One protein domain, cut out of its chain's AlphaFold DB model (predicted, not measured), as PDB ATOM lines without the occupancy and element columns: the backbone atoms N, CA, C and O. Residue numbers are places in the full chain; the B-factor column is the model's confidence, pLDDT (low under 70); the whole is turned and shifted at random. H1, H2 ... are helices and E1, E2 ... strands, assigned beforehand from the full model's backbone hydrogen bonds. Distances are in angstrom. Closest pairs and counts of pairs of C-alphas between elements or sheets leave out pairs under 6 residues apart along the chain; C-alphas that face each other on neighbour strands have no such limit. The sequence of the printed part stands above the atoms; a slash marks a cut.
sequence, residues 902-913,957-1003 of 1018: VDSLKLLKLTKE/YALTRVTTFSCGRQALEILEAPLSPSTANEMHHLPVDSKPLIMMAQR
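AT A GLANCE: This is residues 902 to 913 and 957 to 1003 of the 1018 residues of an uncharacterized protein of Graphocephala atropunctata (UniProt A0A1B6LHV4). One strongly twisted sheet makes the body: E3, E2 and E1 lie side by side as long ribbons, E1 and E3 each with a bend, and the short E4 runs at a wide angle along the last part of E1. A short helix, H1, sits over one face near the end of the sheet where E2 begins, and the tail of residues 999 to 1003 trails away from the sheet. The printed part has 59 residues with four named strands and one named helix, in the order E1, E2, E3, H1, E4; the sheet is mixed, in the order E3, E2, E1, E4, and the class is mostly strand. The whole is only just compact, close to loose, with a radius of gyration of the C-alphas of 12.0 A and spans of 35 by 30 by 18 A.

IN THESE COORDINATES: E1, residues 902 to 910, begins with C-alpha 902 at (-16.761, -13.510, 30.503), is 22.3 A long and bends by 57 degrees at residue 905. After the cut, E2, residues 957 to 965, is 23.5 A long, from C-alpha 957 at (-9.244, 5.861, 24.917). E3, residues 970 to 979, is 22.0 A long and bends by 66 degrees at residue 976. H1, residues 981 to 986, is 8.8 A long. E4, residues 992 to 997, is 11.9 A long and ends with C-alpha 997 at (-4.168, -1.643, 21.565).

HOW THE PARTS SIT: E1 and E2 are antiparallel neighbours at 145 degrees, with N 906 and O 960 2.9 A apart. E2 and E3 are a hairpin, antiparallel at 166 degrees, with N 961 and O 973 2.8 A apart. E1 and E4 are parallel at 65 degrees, with N 997 and O 909 2.9 A apart. E3 and E4 are the edge strands, and they are apart. From edge to edge the strands' lines turn by 98 degrees. H1 is on the sheet at a height of 7.8 A and runs along the strands, at 9 degrees to E2 on the local plane. It lies over E2 only just, with 3 of its 6 C-alphas falling on that strand; their closest C-alphas, of Tyr 957 and Ala 984, are 6.8 A apart. E3, H1 and E4 form a split strand-helix-strand unit, two strands of one sheet that are not neighbours, with a helix between them along the chain and E2 and E1 between them in the sheet, and its crossover is right-handed. In H1 every O i to N i+4 pair is within hydrogen-bond range.

THE WHOLE: The two C-alphas farthest apart, of Glu 986 and Arg 1003, are 37.6 A from each other. Residues 914 to 956 are cut out, and C-alphas 913 and 957 are 13.2 A apart across the cut. The links E2 to E3, E3 to H1 and H1 to E4 are tight. The mean pLDDT of the printed part is 82.6, and residues 999 to 1003 are under 70.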
ATOM      1  N   VAL A 902     -16.637 -14.704  29.659       89.38
ATOM      2  CA  VAL A 902     -16.761 -13.510  30.503       89.38
ATOM      3  C   VAL A 902     -16.649 -12.264  29.631       89.38
ATOM      4  O   VAL A 902     -15.566 -11.917  29.151       89.38
ATOM      5  N   ASP A 903     -17.774 -11.585  29.426       90.62
ATOM      6  CA  ASP A 903     -17.818 -10.245  28.843       90.62
ATOM      7  C   ASP A 903     -17.445  -9.189  29.892       90.62
ATOM      8  O   ASP A 903     -17.996  -9.152  30.989       90.62
ATOM      9  N   SER A 904     -16.531  -8.285  29.541       92.12
ATOM     10  CA  SER A 904     -16.155  -7.145  30.385       92.12
ATOM     11  C   SER A 904     -16.031  -5.867  29.558       92.12
ATOM     12  O   SER A 904     -15.519  -5.897  28.442       92.12
ATOM     13  N   LEU A 905     -16.490  -4.731  30.085       93.94
ATOM     14  CA  LEU A 905     -16.228  -3.424  29.478       93.94
ATOM     15  C   LEU A 905     -14.912  -2.872  30.028       93.94
ATOM     16  O   LEU A 905     -14.741  -2.772  31.243       93.94
ATOM     17  N   LYS A 906     -13.991  -2.507  29.134       95.00
ATOM     18  CA  LYS A 906     -12.709  -1.884  29.477       95.00
ATOM     19  C   LYS A 906     -12.509  -0.583  28.716       95.00
ATOM     20  O   LYS A 906     -12.905  -0.458  27.556       95.00
ATOM     21  N   LEU A 907     -11.797   0.346  29.345       94.25
ATOM     22  CA  LEU A 907     -11.181   1.474  28.652       94.25
ATOM     23  C   LEU A 907      -9.814   1.023  28.134       94.25
ATOM     24  O   LEU A 907      -8.874   0.853  28.916       94.25
ATOM     25  N   LEU A 908      -9.701   0.810  26.822       94.75
ATOM     26  CA  LEU A 908      -8.429   0.473  26.183       94.75
ATOM     27  C   LEU A 908      -7.729   1.728  25.671       94.75
ATOM     28  O   LEU A 908      -8.326   2.598  25.037       94.75
ATOM     29  N   LYS A 909      -6.426   1.792  25.928       93.81
ATOM     30  CA  LYS A 909      -5.534   2.859  25.477       93.81
ATOM     31  C   LYS A 909      -5.138   2.622  24.016       93.81
ATOM     32  O   LYS A 909      -4.459   1.643  23.715       93.81
ATOM     33  N   LEU A 910      -5.531   3.507  23.102       90.62
ATOM     34  CA  LEU A 910      -5.151   3.406  21.689       90.62
ATOM     35  C   LEU A 910      -3.695   3.856  21.474       90.62
ATOM     36  O   LEU A 910      -3.213   4.789  22.125       90.62
ATOM     37  N   THR A 911      -2.982   3.210  20.545       89.31
ATOM     38  CA  THR A 911      -1.726   3.761  20.010       89.31
ATOM     39  C   THR A 911      -2.002   4.882  19.009       89.31
ATOM     40  O   THR A 911      -3.085   4.977  18.431       89.31
ATOM     41  N   LYS A 912      -0.975   5.699  18.739       85.06
ATOM     42  CA  LYS A 912      -0.992   6.683  17.646       85.06
ATOM     43  C   LYS A 912      -1.308   6.028  16.292       85.06
ATOM     44  O   LYS A 912      -2.113   6.561  15.543       85.06
ATOM     45  N   GLU A 913      -0.758   4.844  16.034       81.12
ATOM     46  CA  GLU A 913      -1.007   4.056  14.816       81.12
ATOM     47  C   GLU A 913      -2.475   3.606  14.703       81.12
ATOM     48  O   GLU A 913      -3.083   3.724  13.640       81.12
ATOM     49  N   TYR A 957      -8.616   7.064  24.382       93.19
ATOM     50  CA  TYR A 957      -9.244   5.861  24.917       93.19
ATOM     51  C   TYR A 957     -10.393   5.402  24.019       93.19
ATOM     52  O   TYR A 957     -11.057   6.213  23.368       93.19
ATOM     53  N   ALA A 958     -10.609   4.092  23.999       94.19
ATOM     54  CA  ALA A 958     -11.747   3.439  23.374       94.19
ATOM     55  C   ALA A 958     -12.526   2.660  24.437       94.19
ATOM     56  O   ALA A 958     -11.923   1.926  25.225       94.19
ATOM     57  N   LEU A 959     -13.853   2.784  24.434       94.94
ATOM     58  CA  LEU A 959     -14.711   1.857  25.161       94.94
ATOM     59  C   LEU A 959     -14.742   0.548  24.370       94.94
ATOM     60  O   LEU A 959     -15.229   0.504  23.238       94.94
ATOM     61  N   THR A 960     -14.187  -0.513  24.943       93.50
ATOM     62  CA  THR A 960     -14.061  -1.815  24.282       93.50
ATOM     63  C   THR A 960     -14.711  -2.896  25.129       93.50
ATOM     64  O   THR A 960     -14.414  -3.043  26.317       93.50
ATOM     65  N   ARG A 961     -15.569  -3.700  24.503       92.69
ATOM     66  CA  ARG A 961     -16.021  -4.974  25.052       92.69
ATOM     67  C   ARG A 961     -14.915  -6.006  24.866       92.69
ATOM     68  O   ARG A 961     -14.456  -6.246  23.750       92.69
ATOM     69  N   VAL A 962     -14.495  -6.604  25.972       94.19
ATOM     70  CA  VAL A 962     -13.462  -7.633  26.054       94.19
ATOM     71  C   VAL A 962     -14.126  -8.938  26.470       94.19
ATOM     72  O   VAL A 962     -14.381  -9.176  27.653       94.19
ATOM     73  N   THR A 963     -14.413  -9.764  25.471       91.50
ATOM     74  CA  THR A 963     -15.029 -11.085  25.613       91.50
ATOM     75  C   THR A 963     -13.920 -12.114  25.829       91.50
ATOM     76  O   THR A 963     -13.179 -12.433  24.896       91.50
ATOM     77  N   THR A 964     -13.762 -12.604  27.059       90.06
ATOM     78  CA  THR A 964     -12.727 -13.585  27.427       90.06
ATOM     79  C   THR A 964     -13.310 -14.994  27.421       90.06
ATOM     80  O   THR A 964     -14.264 -15.269  28.142       90.06
ATOM     81  N   PHE A 965     -12.728 -15.891  26.628       90.31
ATOM     82  CA  PHE A 965     -13.113 -17.303  26.552       90.31
ATOM     83  C   PHE A 965     -12.339 -18.137  27.583       90.31
ATOM     84  O   PHE A 965     -11.192 -17.814  27.900       90.31
ATOM     85  N   SER A 966     -12.909 -19.261  28.030       83.38
ATOM     86  CA  SER A 966     -12.276 -20.215  28.963       83.38
ATOM     87  C   SER A 966     -10.853 -20.652  28.571       83.38
ATOM     88  O   SER A 966     -10.009 -20.871  29.434       83.38
ATOM     89  N   CYS A 967     -10.543 -20.701  27.272       84.44
ATOM     90  CA  CYS A 967      -9.210 -20.996  26.733       84.44
ATOM     91  C   CYS A 967      -8.215 -19.811  26.775       84.44
ATOM     92  O   CYS A 967      -7.213 -19.817  26.059       84.44
ATOM     93  N   GLY A 968      -8.502 -18.759  27.550       84.50
ATOM     94  CA  GLY A 968      -7.655 -17.571  27.729       84.50
ATOM     95  C   GLY A 968      -7.614 -16.607  26.535       84.50
ATOM     96  O   GLY A 968      -6.981 -15.554  26.612       84.50
ATOM     97  N   ARG A 969      -8.286 -16.935  25.425       88.38
ATOM     98  CA  ARG A 969      -8.414 -16.046  24.260       88.38
ATOM     99  C   ARG A 969      -9.334 -14.870  24.588       88.38
ATOM    100  O   ARG A 969     -10.280 -15.014  25.358       88.38
ATOM    101  N   GLN A 970      -9.093 -13.727  23.950       92.44
ATOM    102  CA  GLN A 970      -9.936 -12.536  24.063       92.44
ATOM    103  C   GLN A 970     -10.360 -12.047  22.679       92.44
ATOM    104  O   GLN A 970      -9.523 -11.917  21.786       92.44
ATOM    105  N   ALA A 971     -11.650 -11.760  22.515       88.00
ATOM    106  CA  ALA A 971     -12.163 -10.947  21.416       88.00
ATOM    107  C   ALA A 971     -12.384  -9.508  21.904       88.00
ATOM    108  O   ALA A 971     -12.761  -9.288  23.057       88.00
ATOM    109  N   LEU A 972     -12.115  -8.538  21.028       91.81
ATOM    110  CA  LEU A 972     -12.140  -7.107  21.330       91.81
ATOM    111  C   LEU A 972     -13.080  -6.399  20.347       91.81
ATOM    112  O   LEU A 972     -12.776  -6.305  19.157       91.81
ATOM    113  N   GLU A 973     -14.210  -5.899  20.841       91.25
ATOM    114  CA  GLU A 973     -15.207  -5.147  20.070       91.25
ATOM    115  C   GLU A 973     -15.189  -3.683  20.542       91.25
ATOM    116  O   GLU A 973     -15.553  -3.377  21.679       91.25
ATOM    117  N   ILE A 974     -14.703  -2.766  19.694       92.56
ATOM    118  CA  ILE A 974     -14.712  -1.324  19.989       92.56
ATOM    119  C   ILE A 974     -16.153  -0.826  19.857       92.56
ATOM    120  O   ILE A 974     -16.704  -0.831  18.759       92.56
ATOM    121  N   LEU A 975     -16.735  -0.391  20.973       89.38
ATOM    122  CA  LEU A 975     -18.087   0.162  21.030       89.38
ATOM    123  C   LEU A 975     -18.079   1.662  20.718       89.38
ATOM    124  O   LEU A 975     -18.922   2.138  19.962       89.38
ATOM    125  N   GLU A 976     -17.105   2.400  21.261       89.88
ATOM    126  CA  GLU A 976     -17.002   3.850  21.086       89.88
ATOM    127  C   GLU A 976     -15.539   4.314  21.057       89.88
ATOM    128  O   GLU A 976     -14.749   3.980  21.945       89.88
ATOM    129  N   ALA A 977     -15.169   5.081  20.026       89.56
ATOM    130  CA  ALA A 977     -13.856   5.712  19.894       89.56
ATOM    131  C   ALA A 977     -13.856   6.857  18.851       89.56
ATOM    132  O   ALA A 977     -14.544   6.762  17.826       89.56
ATOM    133  N   PRO A 978     -13.021   7.901  19.022       79.31
ATOM    134  CA  PRO A 978     -12.187   8.186  20.191       79.31
ATOM    135  C   PRO A 978     -12.983   8.876  21.310       79.31
ATOM    136  O   PRO A 978     -13.729   9.815  21.041       79.31
ATOM    137  N   LEU A 979     -12.783   8.463  22.564       83.94
ATOM    138  CA  LEU A 979     -13.337   9.170  23.723       83.94
ATOM    139  C   LEU A 979     -12.534  10.440  24.033       83.94
ATOM    140  O   LEU A 979     -11.302  10.461  23.914       83.94
ATOM    141  N   SER A 980     -13.227  11.488  24.486       82.75
ATOM    142  CA  SER A 980     -12.578  12.701  24.994       82.75
ATOM    143  C   SER A 980     -11.924  12.449  26.368       82.75
ATOM    144  O   SER A 980     -12.383  11.569  27.103       82.75
ATOM    145  N   PRO A 981     -10.891  13.217  26.772       74.56
ATOM    146  CA  PRO A 981     -10.285  13.068  28.096       74.56
ATOM    147  C   PRO A 981     -11.260  13.294  29.262       74.56
ATOM    148  O   PRO A 981     -11.125  12.636  30.286       74.56
ATOM    149  N   SER A 982     -12.257  14.178  29.123       73.12
ATOM    150  CA  SER A 982     -13.296  14.369  30.148       73.12
ATOM    151  C   SER A 982     -14.240  13.170  30.228       73.12
ATOM    152  O   SER A 982     -14.445  12.644  31.316       73.12
ATOM    153  N   THR A 983     -14.708  12.649  29.088       79.44
ATOM    154  CA  THR A 983     -15.553  11.439  29.043       79.44
ATOM    155  C   THR A 983     -14.818  10.222  29.621       79.44
ATOM    156  O   THR A 983     -15.379   9.467  30.407       79.44
ATOM    157  N   ALA A 984     -13.530  10.056  29.303       78.75
ATOM    158  CA  ALA A 984     -12.703   8.989  29.871       78.75
ATOM    159  C   ALA A 984     -12.509   9.124  31.399       78.75
ATOM    160  O   ALA A 984     -12.364   8.110  32.083       78.75
ATOM    161  N   ASN A 985     -12.542  10.349  31.937       76.62
ATOM    162  CA  ASN A 985     -12.477  10.599  33.379       76.62
ATOM    163  C   ASN A 985     -13.827  10.368  34.083       76.62
ATOM    164  O   ASN A 985     -13.867   9.800  35.171       76.62
ATOM    165  N   GLU A 986     -14.949  10.722  33.459       82.44
ATOM    166  CA  GLU A 986     -16.294  10.377  33.957       82.44
ATOM    167  C   GLU A 986     -16.489   8.846  34.040       82.44
ATOM    168  O   GLU A 986     -17.165   8.329  34.933       82.44
ATOM    169  N   MET A 987     -15.799   8.100  33.171       83.38
ATOM    170  CA  MET A 987     -15.755   6.635  33.159       83.38
ATOM    171  C   MET A 987     -14.653   6.006  34.044       83.38
ATOM    172  O   MET A 987     -14.396   4.809  33.919       83.38
ATOM    173  N   HIS A 988     -14.028   6.745  34.977       76.19
ATOM    174  CA  HIS A 988     -12.969   6.236  35.882       76.19
ATOM    175  C   HIS A 988     -13.337   4.985  36.714       76.19
ATOM    176  O   HIS A 988     -12.452   4.345  37.275       76.19
ATOM    177  N   HIS A 989     -14.620   4.632  36.809       76.25
ATOM    178  CA  HIS A 989     -15.101   3.424  37.483       76.25
ATOM    179  C   HIS A 989     -14.922   2.135  36.652       76.25
ATOM    180  O   HIS A 989     -15.062   1.040  37.196       76.25
ATOM    181  N   LEU A 990     -14.624   2.235  35.348       86.31
ATOM    182  CA  LEU A 990     -14.316   1.085  34.496       86.31
ATOM    183  C   LEU A 990     -12.827   0.703  34.574       86.31
ATOM    184  O   LEU A 990     -11.966   1.584  34.638       86.31
ATOM    185  N   PRO A 991     -12.483  -0.597  34.495       82.25
ATOM    186  CA  PRO A 991     -11.093  -1.035  34.470       82.25
ATOM    187  C   PRO A 991     -10.369  -0.522  33.214       82.25
ATOM    188  O   PRO A 991     -10.695  -0.882  32.078       82.25
ATOM    189  N   VAL A 992      -9.349   0.309  33.436       85.44
ATOM    190  CA  VAL A 992      -8.436   0.802  32.398       85.44
ATOM    191  C   VAL A 992      -7.336  -0.233  32.174       85.44
ATOM    192  O   VAL A 992      -6.556  -0.511  33.084       85.44
ATOM    193  N   ASP A 993      -7.233  -0.784  30.963       80.56
ATOM    194  CA  ASP A 993      -6.103  -1.654  30.622       80.56
ATOM    195  C   ASP A 993      -4.911  -0.796  30.178       80.56
ATOM    196  O   ASP A 993      -5.010   0.036  29.270       80.56
ATOM    197  N   SER A 994      -3.767  -0.968  30.841       72.56
ATOM    198  CA  SER A 994      -2.558  -0.186  30.557       72.56
ATOM    199  C   SER A 994      -1.826  -0.661  29.298       72.56
ATOM    200  O   SER A 994      -1.001   0.084  28.756       72.56
ATOM    201  N   LYS A 995      -2.141  -1.871  28.809       81.88
ATOM    202  CA  LYS A 995      -1.598  -2.433  27.570       81.88
ATOM    203  C   LYS A 995      -2.203  -1.703  26.361       81.88
ATOM    204  O   LYS A 995      -3.423  -1.704  26.203       81.88
ATOM    205  N   PRO A 996      -1.385  -1.074  25.498       74.94
ATOM    206  CA  PRO A 996      -1.903  -0.318  24.368       74.94
ATOM    207  C   PRO A 996      -2.431  -1.243  23.263       74.94
ATOM    208  O   PRO A 996      -1.801  -2.247  22.927       74.94
ATOM    209  N   LEU A 997      -3.566  -0.884  22.660       76.75
ATOM    210  CA  LEU A 997      -4.168  -1.643  21.565       76.75
ATOM    211  C   LEU A 997      -3.452  -1.343  20.237       76.75
ATOM    212  O   LEU A 997      -3.609  -0.258  19.671       76.75
ATOM    213  N   ILE A 998      -2.685  -2.317  19.736       73.50
ATOM    214  CA  ILE A 998      -1.956  -2.253  18.458       73.50
ATOM    215  C   ILE A 998      -2.768  -2.963  17.366       73.50
ATOM    216  O   ILE A 998      -2.893  -4.189  17.373       73.50
ATOM    217  N   MET A 999      -3.301  -2.212  16.400       64.88
ATOM    218  CA  MET A 999      -4.056  -2.772  15.272       64.88
ATOM    219  C   MET A 999      -3.135  -3.178  14.105       64.88
ATOM    220  O   MET A 999      -2.912  -2.418  13.164       64.88
ATOM    221  N   MET A1000      -2.617  -4.409  14.144       45.53
ATOM    222  CA  MET A1000      -1.783  -4.986  13.076       45.53
ATOM    223  C   MET A1000      -2.581  -5.233  11.780       45.53
ATOM    224  O   MET A1000      -3.423  -6.130  11.709       45.53
ATOM    225  N   ALA A1001      -2.278  -4.490  10.711       41.31
ATOM    226  CA  ALA A1001      -2.906  -4.680   9.403       41.31
ATOM    227  C   ALA A1001      -2.318  -5.891   8.648       41.31
ATOM    228  O   ALA A1001      -1.226  -5.822   8.079       41.31
ATOM    229  N   GLN A1002      -3.064  -6.999   8.587       36.19
ATOM    230  CA  GLN A1002      -2.636  -8.240   7.929       36.19
ATOM    231  C   GLN A1002      -2.642  -8.111   6.386       36.19
ATOM    232  O   GLN A1002      -3.580  -8.522   5.699       36.19
ATOM    233  N   ARG A1003      -1.582  -7.516   5.820       35.06
ATOM    234  CA  ARG A1003      -1.384  -7.377   4.364       35.06
ATOM    235  C   ARG A1003      -1.306  -8.755   3.691       35.06
ATOM    236  O   ARG A1003      -0.274  -9.419   3.744       35.06
TER     237      ARG A1003